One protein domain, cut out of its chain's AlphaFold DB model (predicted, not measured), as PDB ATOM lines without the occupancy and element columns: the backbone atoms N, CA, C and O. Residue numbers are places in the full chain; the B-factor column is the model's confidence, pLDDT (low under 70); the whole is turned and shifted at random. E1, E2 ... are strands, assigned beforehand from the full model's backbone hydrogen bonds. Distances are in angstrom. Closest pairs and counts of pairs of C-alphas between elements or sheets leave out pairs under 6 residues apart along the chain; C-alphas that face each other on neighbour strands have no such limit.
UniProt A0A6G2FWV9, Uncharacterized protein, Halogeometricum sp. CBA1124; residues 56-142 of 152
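Overview. This is residues 56 to 142 of the 152 residues of an uncharacterized protein of Halogeometricum sp. CBA1124 (UniProt A0A6G2FWV9). Two strongly twisted sheets of four strands each are set face to face as a sandwich, E2 E1 E8 E7 over E3 E4 E5 E6, with their strands crossed at 34 degrees. The chain changes sheets at two tight links, E2 to E3 and E6 to E7, each joining an edge strand of one sheet to an edge strand of the other. The printed part has 87 residues, with no named helix and eight named strands, E1 to E8 in order along the chain, and its class is all strand. Both sheets are antiparallel, and E3 E4 E5 E6 is a meander, each strand the antiparallel neighbour of the one before. The whole is compact, with a radius of gyration of the C-alphas of 12.9 A and spans of 42 by 32 by 18 A.

Along the chain. E1, residues 56 to 61, begins at C-alpha 56 (116.453, 160.422, 142.021) and is 15.6 A long. E2, residues 67 to 73, is 19.8 A long, and E3, residues 78 to 82, 12.7 A. E4, residues 85 to 94, measures 26.2 A, and E5, residues 101 to 109, 25.6 A. E6, residues 112 to 120, is 21.5 A long and begins at C-alpha 112 (99.228, 177.081, 148.137). E7, residues 122 to 129, is 21.8 A long. E8, residues 132 to 141, is 29.1 A long and ends at C-alpha 141 (113.902, 156.381, 139.504).

Arrangement. In the first sheet, E1 and E2 form a hairpin, with N 58 and O 70 2.8 A apart. E1 is also the antiparallel neighbour of E8, with N 59 and O 139 at 2.8 A. E7 and E8 form a hairpin, with N 134 and O 127 at 2.8 A. From edge strand E2 to edge strand E7 the way across this sheet turns by 73 degrees, its curl. In the second sheet, E3 and E4 form a hairpin, with N 80 and O 87 at 2.8 A. The hairpin of E4 and E5 has N 88 and O 106 at 2.8 A, and that of E5 and E6 has N 107 and O 114 at 2.8 A. The way across this sheet turns by 9 degrees. Between the sheets, the closest C-alphas of E6 and E7 are those of Leu 117 and Trp 123, 6.1 A apart. Those of E2 and E3 are Val 72 and Ala 78, at 7.2 A. The closest C-alphas of E5 and E8 are those of Val 101 and Glu 141, at 7.4 A. E2 and E6 are apart.

Size, cuts and confidence. The C-alphas of Glu 97 and Gly 131, the two farthest apart, are 42.6 A from each other. The printed part has no cut and no long link. Its mean pLDDT is 93.8, and no printed residue is under 70.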
ATOM      1  N   VAL A  56     117.419 161.018 142.947       96.50
ATOM      2  CA  VAL A  56     116.453 160.422 142.021       96.50
ATOM      3  C   VAL A  56     116.620 161.031 140.640       96.50
ATOM      4  O   VAL A  56     116.902 162.223 140.517       96.50
ATOM      5  N   GLU A  57     116.429 160.236 139.600       97.44
ATOM      6  CA  GLU A  57     116.163 160.743 138.262       97.44
ATOM      7  C   GLU A  57     114.650 160.895 138.104       97.44
ATOM      8  O   GLU A  57     113.896 159.926 138.166       97.44
ATOM      9  N   VAL A  58     114.188 162.135 137.960       97.06
ATOM     10  CA  VAL A  58     112.785 162.426 137.679       97.06
ATOM     11  C   VAL A  58     112.574 162.360 136.182       97.06
ATOM     12  O   VAL A  58     113.105 163.193 135.446       97.06
ATOM     13  N   VAL A  59     111.783 161.390 135.751       96.88
ATOM     14  CA  VAL A  59     111.382 161.184 134.365       96.88
ATOM     15  C   VAL A  59     109.986 161.761 134.167       96.88
ATOM     16  O   VAL A  59     109.072 161.532 134.961       96.88
ATOM     17  N   VAL A  60     109.822 162.535 133.101       96.44
ATOM     18  CA  VAL A  60     108.554 163.132 132.684       96.44
ATOM     19  C   VAL A  60     108.169 162.516 131.351       96.44
ATOM     20  O   VAL A  60     108.897 162.655 130.372       96.44
ATOM     21  N   GLU A  61     107.017 161.855 131.296       94.88
ATOM     22  CA  GLU A  61     106.476 161.268 130.072       94.88
ATOM     23  C   GLU A  61     105.529 162.260 129.389       94.88
ATOM     24  O   GLU A  61     104.478 162.641 129.916       94.88
ATOM     25  N   HIS A  62     105.907 162.702 128.195       90.25
ATOM     26  CA  HIS A  62     105.162 163.677 127.417       90.25
ATOM     27  C   HIS A  62     104.026 162.978 126.647       90.25
ATOM     28  O   HIS A  62     104.207 161.855 126.171       90.25
ATOM     29  N   PRO A  63     102.867 163.632 126.429       86.75
ATOM     30  CA  PRO A  63     101.759 163.039 125.670       86.75
ATOM     31  C   PRO A  63     102.101 162.672 124.219       86.75
ATOM     32  O   PRO A  63     101.406 161.870 123.602       86.75
ATOM     33  N   ASP A  64     103.164 163.257 123.663       87.44
ATOM     34  CA  ASP A  64     103.685 162.935 122.332       87.44
ATOM     35  C   ASP A  64     104.607 161.697 122.317       87.44
ATOM     36  O   ASP A  64     105.144 161.340 121.267       87.44
ATOM     37  N   GLY A  65     104.776 161.034 123.466       87.88
ATOM     38  CA  GLY A  65     105.592 159.837 123.644       87.88
ATOM     39  C   GLY A  65     107.076 160.109 123.892       87.88
ATOM     40  O   GLY A  65     107.846 159.156 123.997       87.88
ATOM     41  N   ARG A  66     107.507 161.375 123.972       92.19
ATOM     42  CA  ARG A  66     108.877 161.718 124.385       92.19
ATOM     43  C   ARG A  66     109.022 161.654 125.903       92.19
ATOM     44  O   ARG A  66     108.040 161.779 126.629       92.19
ATOM     45  N   SER A  67     110.254 161.519 126.377       93.75
ATOM     46  CA  SER A  67     110.587 161.641 127.793       93.75
ATOM     47  C   SER A  67     111.728 162.630 128.004       93.75
ATOM     48  O   SER A  67     112.696 162.640 127.243       93.75
ATOM     49  N   ASP A  68     111.590 163.449 129.042       94.00
ATOM     50  CA  ASP A  68     112.660 164.280 129.589       94.00
ATOM     51  C   ASP A  68     113.035 163.716 130.964       94.00
ATOM     52  O   ASP A  68     112.160 163.282 131.716       94.00
ATOM     53  N   SER A  69     114.322 163.726 131.311       95.06
ATOM     54  CA  SER A  69     114.785 163.302 132.631       95.06
ATOM     55  C   SER A  69     115.628 164.376 133.313       95.06
ATOM     56  O   SER A  69     116.256 165.227 132.673       95.06
ATOM     57  N   THR A  70     115.592 164.411 134.641       95.44
ATOM     58  CA  THR A  70     116.363 165.361 135.450       95.44
ATOM     59  C   THR A  70     116.825 164.696 136.734       95.44
ATOM     60  O   THR A  70     116.010 164.220 137.518       95.44
ATOM     61  N   LEU A  71     118.135 164.707 136.974       96.19
ATOM     62  CA  LEU A  71     118.714 164.224 138.223       96.19
ATOM     63  C   LEU A  71     118.506 165.251 139.345       96.19
ATOM     64  O   LEU A  71     118.798 166.435 139.172       96.19
ATOM     65  N   VAL A  72     118.025 164.787 140.496       95.81
ATOM     66  CA  VAL A  72     117.675 165.616 141.653       95.81
ATOM     67  C   VAL A  72     118.327 165.057 142.910       95.81
ATOM     68  O   VAL A  72     118.130 163.893 143.254       95.81
ATOM     69  N   GLU A  73     119.071 165.902 143.621       95.38
ATOM     70  CA  GLU A  73     119.563 165.613 144.968       95.38
ATOM     71  C   GLU A  73     118.515 166.048 146.004       95.38
ATOM     72  O   GLU A  73     118.069 167.193 145.994       95.38
ATOM     73  N   LEU A  74     118.118 165.145 146.903       95.69
ATOM     74  CA  LEU A  74     117.006 165.341 147.843       95.69
ATOM     75  C   LEU A  74     117.475 165.604 149.282       95.69
ATOM     76  O   LEU A  74     116.804 165.232 150.254       95.69
ATOM     77  N   ARG A  75     118.643 166.244 149.434       95.12
ATOM     78  CA  ARG A  75     119.104 166.758 150.735       95.12
ATOM     79  C   ARG A  75     118.084 167.722 151.321       95.12
ATOM     80  O   ARG A  75     117.766 167.639 152.504       95.12
ATOM     81  N   GLU A  76     117.579 168.591 150.461       94.50
ATOM     82  CA  GLU A  76     116.574 169.606 150.735       94.50
ATOM     83  C   GLU A  76     115.400 169.398 149.766       94.50
ATOM     84  O   GLU A  76     115.561 168.725 148.740       94.50
ATOM     85  N   PRO A  77     114.223 169.979 150.041       94.19
ATOM     86  CA  PRO A  77     113.132 169.983 149.078       94.19
ATOM     87  C   PRO A  77     113.554 170.679 147.778       94.19
ATOM     88  O   PRO A  77     113.940 171.849 147.783       94.19
ATOM     89  N   ALA A  78     113.442 169.984 146.649       95.56
ATOM     90  CA  ALA A  78     113.855 170.495 145.351       95.56
ATOM     91  C   ALA A  78     112.662 171.038 144.554       95.56
ATOM     92  O   ALA A  78     111.561 170.486 144.577       95.56
ATOM     93  N   GLY A  79     112.889 172.129 143.822       95.75
ATOM     94  CA  GLY A  79     111.910 172.710 142.907       95.75
ATOM     95  C   GLY A  79     112.108 172.212 141.477       95.75
ATOM     96  O   GLY A  79     113.207 172.308 140.936       95.75
ATOM     97  N   LEU A  80     111.037 171.749 140.838       95.06
ATOM     98  CA  LEU A  80     111.008 171.312 139.445       95.06
ATOM     99  C   LEU A  80     109.948 172.087 138.662       95.06
ATOM    100  O   LEU A  80     108.954 172.560 139.218       95.06
ATOM    101  N   LYS A  81     110.148 172.205 137.349       93.81
ATOM    102  CA  LYS A  81     109.123 172.706 136.430       93.81
ATOM    103  C   LYS A  81     108.678 171.581 135.519       93.81
ATOM    104  O   LYS A  81     109.440 171.161 134.657       93.81
ATOM    105  N   VAL A  82     107.432 171.146 135.672       92.56
ATOM    106  CA  VAL A  82     106.824 170.134 134.805       92.56
ATOM    107  C   VAL A  82     105.742 170.821 133.998       92.56
ATOM    108  O   VAL A  82     104.750 171.286 134.545       92.56
ATOM    109  N   TYR A  83     105.952 170.950 132.689       89.62
ATOM    110  CA  TYR A  83     104.979 171.572 131.783       89.62
ATOM    111  C   TYR A  83     104.547 173.013 132.127       89.62
ATOM    112  O   TYR A  83     103.554 173.499 131.595       89.62
ATOM    113  N   GLY A  84     105.339 173.737 132.924       89.69
ATOM    114  CA  GLY A  84     105.025 175.093 133.394       89.69
ATOM    115  C   GLY A  84     104.488 175.129 134.825       89.69
ATOM    116  O   GLY A  84     104.549 176.179 135.463       89.69
ATOM    117  N   GLU A  85     104.073 173.982 135.356       93.81
ATOM    118  CA  GLU A  85     103.681 173.818 136.751       93.81
ATOM    119  C   GLU A  85     104.919 173.787 137.649       93.81
ATOM    120  O   GLU A  85     105.915 173.124 137.344       93.81
ATOM    121  N   ALA A  86     104.852 174.506 138.769       96.44
ATOM    122  CA  ALA A  86     105.881 174.451 139.797       96.44
ATOM    123  C   ALA A  86     105.613 173.261 140.721       96.44
ATOM    124  O   ALA A  86     104.568 173.185 141.371       96.44
ATOM    125  N   ILE A  87     106.576 172.349 140.773       96.69
ATOM    126  CA  ILE A  87     106.542 171.126 141.562       96.69
ATOM    127  C   ILE A  87     107.613 171.218 142.645       96.69
ATOM    128  O   ILE A  87     108.713 171.709 142.396       96.69
ATOM    129  N   ARG A  88     107.293 170.747 143.845       96.56
ATOM    130  CA  ARG A  88     108.233 170.531 144.940       96.56
ATOM    131  C   ARG A  88     108.336 169.029 145.162       96.56
ATOM    132  O   ARG A  88     107.314 168.376 145.340       96.56
ATOM    133  N   ILE A  89     109.552 168.505 145.150       97.12
ATOM    134  CA  ILE A  89     109.863 167.100 145.422       97.12
ATOM    135  C   ILE A  89     110.756 167.022 146.659       97.12
ATOM    136  O   ILE A  89     111.667 167.829 146.821       97.12
ATOM    137  N   GLU A  90     110.491 166.082 147.556       96.56
ATOM    138  CA  GLU A  90     111.241 165.934 148.806       96.56
ATOM    139  C   GLU A  90     111.458 164.451 149.126       96.56
ATOM    140  O   GLU A  90     110.647 163.598 148.763       96.56
ATOM    141  N   TYR A  91     112.573 164.128 149.789       96.75
ATOM    142  CA  TYR A  91     112.857 162.759 150.217       96.75
ATOM    143  C   TYR A  91     111.841 162.303 151.268       96.75
ATOM    144  O   TYR A  91     111.730 162.914 152.332       96.75
ATOM    145  N   ALA A  92     111.141 161.200 150.996       95.25
ATOM    146  CA  ALA A  92     110.167 160.612 151.911       95.25
ATOM    147  C   ALA A  92     110.715 159.383 152.645       95.25
ATOM    148  O   ALA A  92     110.293 159.112 153.771       95.25
ATOM    149  N   GLY A  93     111.672 158.670 152.052       93.94
ATOM    150  CA  GLY A  93     112.260 157.468 152.630       93.94
ATOM    151  C   GLY A  93     112.880 156.570 151.568       93.94
ATOM    152  O   GLY A  93     113.018 156.956 150.409       93.94
ATOM    153  N   ARG A  94     113.232 155.353 151.974       93.81
ATOM    154  CA  ARG A  94     113.694 154.302 151.071       93.81
ATOM    155  C   ARG A  94     112.809 153.081 151.249       93.81
ATOM    156  O   ARG A  94     112.509 152.715 152.386       93.81
ATOM    157  N   ASP A  95     112.395 152.482 150.145       93.44
ATOM    158  CA  ASP A  95     111.722 151.199 150.160       93.44
ATOM    159  C   ASP A  95     112.681 150.141 150.717       93.44
ATOM    160  O   ASP A  95     113.843 150.055 150.315       93.44
ATOM    161  N   SER A  96     112.226 149.374 151.705       91.81
ATOM    162  CA  SER A  96     113.075 148.390 152.378       91.81
ATOM    163  C   SER A  96     113.279 147.109 151.573       91.81
ATOM    164  O   SER A  96     114.211 146.364 151.869       91.81
ATOM    165  N   GLU A  97     112.394 146.823 150.618       92.31
ATOM    166  CA  GLU A  97     112.433 145.611 149.801       92.31
ATOM    167  C   GLU A  97     113.262 145.836 148.534       92.31
ATOM    168  O   GLU A  97     114.130 145.022 148.221       92.31
ATOM    169  N   THR A  98     113.030 146.945 147.828       90.75
ATOM    170  CA  THR A  98     113.715 147.254 146.562       90.75
ATOM    171  C   THR A  98     114.918 148.171 146.743       90.75
ATOM    172  O   THR A  98     115.806 148.213 145.895       90.75
ATOM    173  N   GLY A  99     114.979 148.906 147.855       91.00
ATOM    174  CA  GLY A  99     115.949 149.975 148.022       91.00
ATOM    175  C   GLY A  99     115.587 151.233 147.232       91.00
ATOM    176  O   GLY A  99     116.419 152.124 147.111       91.00
ATOM    177  N   ASP A 100     114.382 151.361 146.692       94.81
ATOM    178  CA  ASP A 100     114.056 152.552 145.920       94.81
ATOM    179  C   ASP A 100     113.888 153.796 146.784       94.81
ATOM    180  O   ASP A 100     113.328 153.754 147.878       94.81
ATOM    181  N   VAL A 101     114.368 154.936 146.298       95.88
ATOM    182  CA  VAL A 101     114.116 156.225 146.936       95.88
ATOM    183  C   VAL A 101     112.660 156.618 146.695       95.88
ATOM    184  O   VAL A 101     112.203 156.740 145.562       95.88
ATOM    185  N   LEU A 102     111.941 156.850 147.789       97.06
ATOM    186  CA  LEU A 102     110.559 157.308 147.792       97.06
ATOM    187  C   LEU A 102     110.524 158.816 148.020       97.06
ATOM    188  O   LEU A 102     111.282 159.359 148.832       97.06
ATOM    189  N   VAL A 103     109.599 159.488 147.341       97.75
ATOM    190  CA  VAL A 103     109.455 160.944 147.385       97.75
ATOM    191  C   VAL A 103     108.052 161.375 147.789       97.75
ATOM    192  O   VAL A 103     107.068 160.661 147.569       97.75
ATOM    193  N   THR A 104     107.963 162.564 148.371       97.19
ATOM    194  CA  THR A 104     106.727 163.347 148.416       97.19
ATOM    195  C   THR A 104     106.763 164.380 147.300       97.19
ATOM    196  O   THR A 104     107.821 164.923 146.974       97.19
ATOM    197  N   VAL A 105     105.609 164.639 146.688       97.69
ATOM    198  CA  VAL A 105     105.481 165.585 145.578       97.69
ATOM    199  C   VAL A 105     104.295 166.498 145.826       97.69
ATOM    200  O   VAL A 105     103.162 166.028 145.951       97.69
ATOM    201  N   ASP A 106     104.552 167.801 145.829       97.06
ATOM    202  CA  ASP A 106     103.539 168.847 145.914       97.06
ATOM    203  C   ASP A 106     103.550 169.701 144.641       97.06
ATOM    204  O   ASP A 106     104.600 170.002 144.075       97.06
ATOM    205  N   GLN A 107     102.377 170.150 144.210       96.19
ATOM    206  CA  GLN A 107     102.216 171.106 143.119       96.19
ATOM    207  C   GLN A 107     101.749 172.450 143.659       96.19
ATOM    208  O   GLN A 107     100.853 172.528 144.504       96.19
ATOM    209  N   ARG A 108     102.319 173.527 143.124       95.50
ATOM    210  CA  ARG A 108     101.857 174.881 143.401       95.50
ATOM    211  C   ARG A 108     100.503 175.115 142.727       95.50
ATOM    212  O   ARG A 108     100.395 175.023 141.507       95.50
ATOM    213  N   ARG A 109      99.480 175.466 143.504       92.25
ATOM    214  CA  ARG A 109      98.156 175.882 143.018       92.25
ATOM    215  C   ARG A 109      97.840 177.256 143.604       92.25
ATOM    216  O   ARG A 109      97.507 177.378 144.778       92.25
ATOM    217  N   GLY A 110      97.993 178.301 142.789       89.94
ATOM    218  CA  GLY A 110      97.910 179.684 143.265       89.94
ATOM    219  C   GLY A 110      98.969 179.966 144.334       89.94
ATOM    220  O   GLY A 110     100.168 179.812 144.077       89.94
ATOM    221  N   ASP A 111      98.516 180.338 145.533       91.56
ATOM    222  CA  ASP A 111      99.389 180.647 146.667       91.56
ATOM    223  C   ASP A 111      99.645 179.469 147.622       91.56
ATOM    224  O   ASP A 111     100.413 179.612 148.580       91.56
ATOM    225  N   ASP A 112      99.117 178.282 147.309       94.56
ATOM    226  CA  ASP A 112      99.228 177.081 148.137       94.56
ATOM    227  C   ASP A 112     100.011 175.955 147.449       94.56
ATOM    228  O   ASP A 112     100.169 175.915 146.226       94.56
ATOM    229  N   TRP A 113     100.537 175.036 148.258       94.69
ATOM    230  CA  TRP A 113     101.115 173.769 147.807       94.69
ATOM    231  C   TRP A 113     100.128 172.642 148.100       94.69
ATOM    232  O   TRP A 113      99.641 172.520 149.223       94.69
ATOM    233  N   VAL A 114      99.828 171.831 147.088       95.56
ATOM    234  CA  VAL A 114      98.886 170.713 147.183       95.56
ATOM    235  C   VAL A 114      99.625 169.415 146.900       95.56
ATOM    236  O   VAL A 114     100.246 169.277 145.848       95.56
ATOM    237  N   THR A 115      99.527 168.457 147.818       95.56
ATOM    238  CA  THR A 115     100.175 167.152 147.677       95.56
ATOM    239  C   THR A 115      99.565 166.339 146.547       95.56
ATOM    240  O   THR A 115      98.383 165.998 146.579       95.56
ATOM    241  N   LEU A 116     100.401 166.006 145.565       95.75
ATOM    242  CA  LEU A 116     100.108 165.064 144.487       95.75
ATOM    243  C   LEU A 116     100.440 163.628 144.899       95.75
ATOM    244  O   LEU A 116      99.711 162.700 144.555       95.75
ATOM    245  N   LEU A 117     101.534 163.450 145.646       95.38
ATOM    246  CA  LEU A 117     102.014 162.153 146.113       95.38
ATOM    247  C   LEU A 117     102.579 162.283 147.527       95.38
ATOM    248  O   LEU A 117     103.518 163.036 147.760       95.38
ATOM    249  N   GLY A 118     102.015 161.536 148.475       89.94
ATOM    250  CA  GLY A 118     102.441 161.589 149.879       89.94
ATOM    251  C   GLY A 118     103.635 160.697 150.224       89.94
ATOM    252  O   GLY A 118     104.264 160.924 151.248       89.94
ATOM    253  N   CYS A 119     103.908 159.668 149.421       93.88
ATOM    254  CA  CYS A 119     105.082 158.795 149.488       93.88
ATOM    255  C   CYS A 119     104.992 157.812 148.314       93.88
ATOM    256  O   CYS A 119     103.982 157.119 148.180       93.88
ATOM    257  N   GLY A 120     106.005 157.756 147.459       95.62
ATOM    258  CA  GLY A 120     106.053 156.802 146.354       95.62
ATOM    259  C   GLY A 120     107.026 157.243 145.274       95.62
ATOM    260  O   GLY A 120     107.882 158.087 145.519       95.62
ATOM    261  N   GLN A 121     106.851 156.700 144.070       96.69
ATOM    262  CA  GLN A 121     107.706 157.010 142.923       96.69
ATOM    263  C   GLN A 121     106.952 157.587 141.731       96.69
ATOM    264  O   GLN A 121     107.584 158.213 140.904       96.69
ATOM    265  N   MET A 122     105.633 157.413 141.614       97.06
ATOM    266  CA  MET A 122     104.874 157.829 140.428       97.06
ATOM    267  C   MET A 122     103.776 158.819 140.791       97.06
ATOM    268  O   MET A 122     103.030 158.612 141.750       97.06
ATOM    269  N   TRP A 123     103.639 159.871 139.993       97.38
ATOM    270  CA  TRP A 123     102.585 160.866 140.139       97.38
ATOM    271  C   TRP A 123     102.131 161.373 138.772       97.38
ATOM    272  O   TRP A 123     102.716 161.070 137.734       97.38
ATOM    273  N   ALA A 124     101.050 162.147 138.767       95.00
ATOM    274  CA  ALA A 124     100.602 162.840 137.574       95.00
ATOM    275  C   ALA A 124     100.431 164.327 137.863       95.00
ATOM    276  O   ALA A 124      99.902 164.702 138.910       95.00
ATOM    277  N   VAL A 125     100.858 165.155 136.917       93.94
ATOM    278  CA  VAL A 125     100.654 166.601 136.943       93.94
ATOM    279  C   VAL A 125      99.519 166.934 135.983       93.94
ATOM    280  O   VAL A 125      99.574 166.599 134.800       93.94
ATOM    281  N   GLU A 126      98.481 167.586 136.501       91.56
ATOM    282  CA  GLU A 126      97.382 168.121 135.696       91.56
ATOM    283  C   GLU A 126      97.630 169.603 135.417       91.56
ATOM    284  O   GLU A 126      97.787 170.404 136.349       91.56
ATOM    285  N   THR A 127      97.645 169.959 134.137       88.62
ATOM    286  CA  THR A 127      97.848 171.324 133.638       88.62
ATOM    287  C   THR A 127      96.900 171.600 132.469       88.62
ATOM    288  O   THR A 127      96.200 170.700 132.007       88.62
ATOM    289  N   GLU A 128      96.869 172.834 131.980       88.31
ATOM    290  CA  GLU A 128      96.096 173.224 130.800       88.31
ATOM    291  C   GLU A 128      97.037 173.689 129.683       88.31
ATOM    292  O   GLU A 128      97.961 174.477 129.897       88.31
ATOM    293  N   ARG A 129      96.792 173.210 128.462       82.31
ATOM    294  CA  ARG A 129      97.510 173.595 127.240       82.31
ATOM    295  C   ARG A 129      96.484 173.932 126.179       82.31
ATOM    296  O   ARG A 129      95.594 173.139 125.915       82.31
ATOM    297  N   ASP A 130      96.586 175.128 125.608       84.62
ATOM    298  CA  ASP A 130      95.664 175.601 124.567       84.62
ATOM    299  C   ASP A 130      94.171 175.536 124.975       84.62
ATOM    300  O   ASP A 130      93.282 175.431 124.136       84.62
ATOM    301  N   GLY A 131      93.892 175.638 126.282       85.19
ATOM    302  CA  GLY A 131      92.544 175.545 126.854       85.19
ATOM    303  C   GLY A 131      92.035 174.117 127.072       85.19
ATOM    304  O   GLY A 131      90.892 173.947 127.491       85.19
ATOM    305  N   GLU A 132      92.862 173.104 126.814       87.19
ATOM    306  CA  GLU A 132      92.542 171.698 127.046       87.19
ATOM    307  C   GLU A 132      93.320 171.148 128.253       87.19
ATOM    308  O   GLU A 132      94.516 171.431 128.407       87.19
ATOM    309  N   PRO A 133      92.676 170.351 129.124       88.62
ATOM    310  CA  PRO A 133      93.358 169.712 130.237       88.62
ATOM    311  C   PRO A 133      94.302 168.620 129.726       88.62
ATOM    312  O   PRO A 133      93.912 167.731 128.968       88.62
ATOM    313  N   VAL A 134      95.546 168.660 130.194       90.50
ATOM    314  CA  VAL A 134      96.584 167.676 129.895       90.50
ATOM    315  C   VAL A 134      97.058 167.044 131.194       90.50
ATOM    316  O   VAL A 134      97.356 167.730 132.173       90.50
ATOM    317  N   ARG A 135      97.159 165.714 131.182       91.62
ATOM    318  CA  ARG A 135      97.735 164.926 132.269       91.62
ATOM    319  C   ARG A 135      99.104 164.413 131.844       91.62
ATOM    320  O   ARG A 135      99.214 163.726 130.833       91.62
ATOM    321  N   VAL A 136     100.121 164.743 132.629       93.31
ATOM    322  CA  VAL A 136     101.514 164.352 132.395       93.31
ATOM    323  C   VAL A 136     101.911 163.349 133.467       93.31
ATOM    324  O   VAL A 136     101.807 163.656 134.656       93.31
ATOM    325  N   THR A 137     102.338 162.155 133.062       95.19
ATOM    326  CA  THR A 137     102.843 161.138 133.991       95.19
ATOM    327  C   THR A 137     104.296 161.442 134.312       95.19
ATOM    328  O   THR A 137     105.074 161.814 133.435       95.19
ATOM    329  N   CYS A 138     104.650 161.348 135.586       96.69
ATOM    330  CA  CYS A 138     106.009 161.541 136.062       96.69
ATOM    331  C   CYS A 138     106.370 160.405 137.008       96.69
ATOM    332  O   CYS A 138     105.509 159.911 137.750       96.69
ATOM    333  N   HIS A 139     107.647 160.051 137.045       96.62
ATOM    334  CA  HIS A 139     108.147 159.107 138.025       96.62
ATOM    335  C   HIS A 139     109.583 159.392 138.453       96.62
ATOM    336  O   HIS A 139     110.338 160.054 137.753       96.62
ATOM    337  N   ALA A 140     109.929 158.930 139.649       96.88
ATOM    338  CA  ALA A 140     111.247 159.029 140.246       96.88
ATOM    339  C   ALA A 140     111.915 157.652 140.218       96.88
ATOM    340  O   ALA A 140     111.407 156.691 140.801       96.88
ATOM    341  N   GLU A 141     113.066 157.575 139.563       95.88
ATOM    342  CA  GLU A 141     113.902 156.381 139.504       95.88
ATOM    343  C   GLU A 141     115.124 156.566 140.399       95.88
ATOM    344  O   GLU A 141     115.750 157.628 140.413       95.88
ATOM    345  N   THR A 142     115.473 155.534 141.163       93.75
ATOM    346  CA  THR A 142     116.725 155.526 141.923       93.75
ATOM    347  C   THR A 142     117.867 155.252 140.949       93.75
ATOM    348  O   THR A 142     117.895 154.166 140.368       93.75
TER     349      THR A 142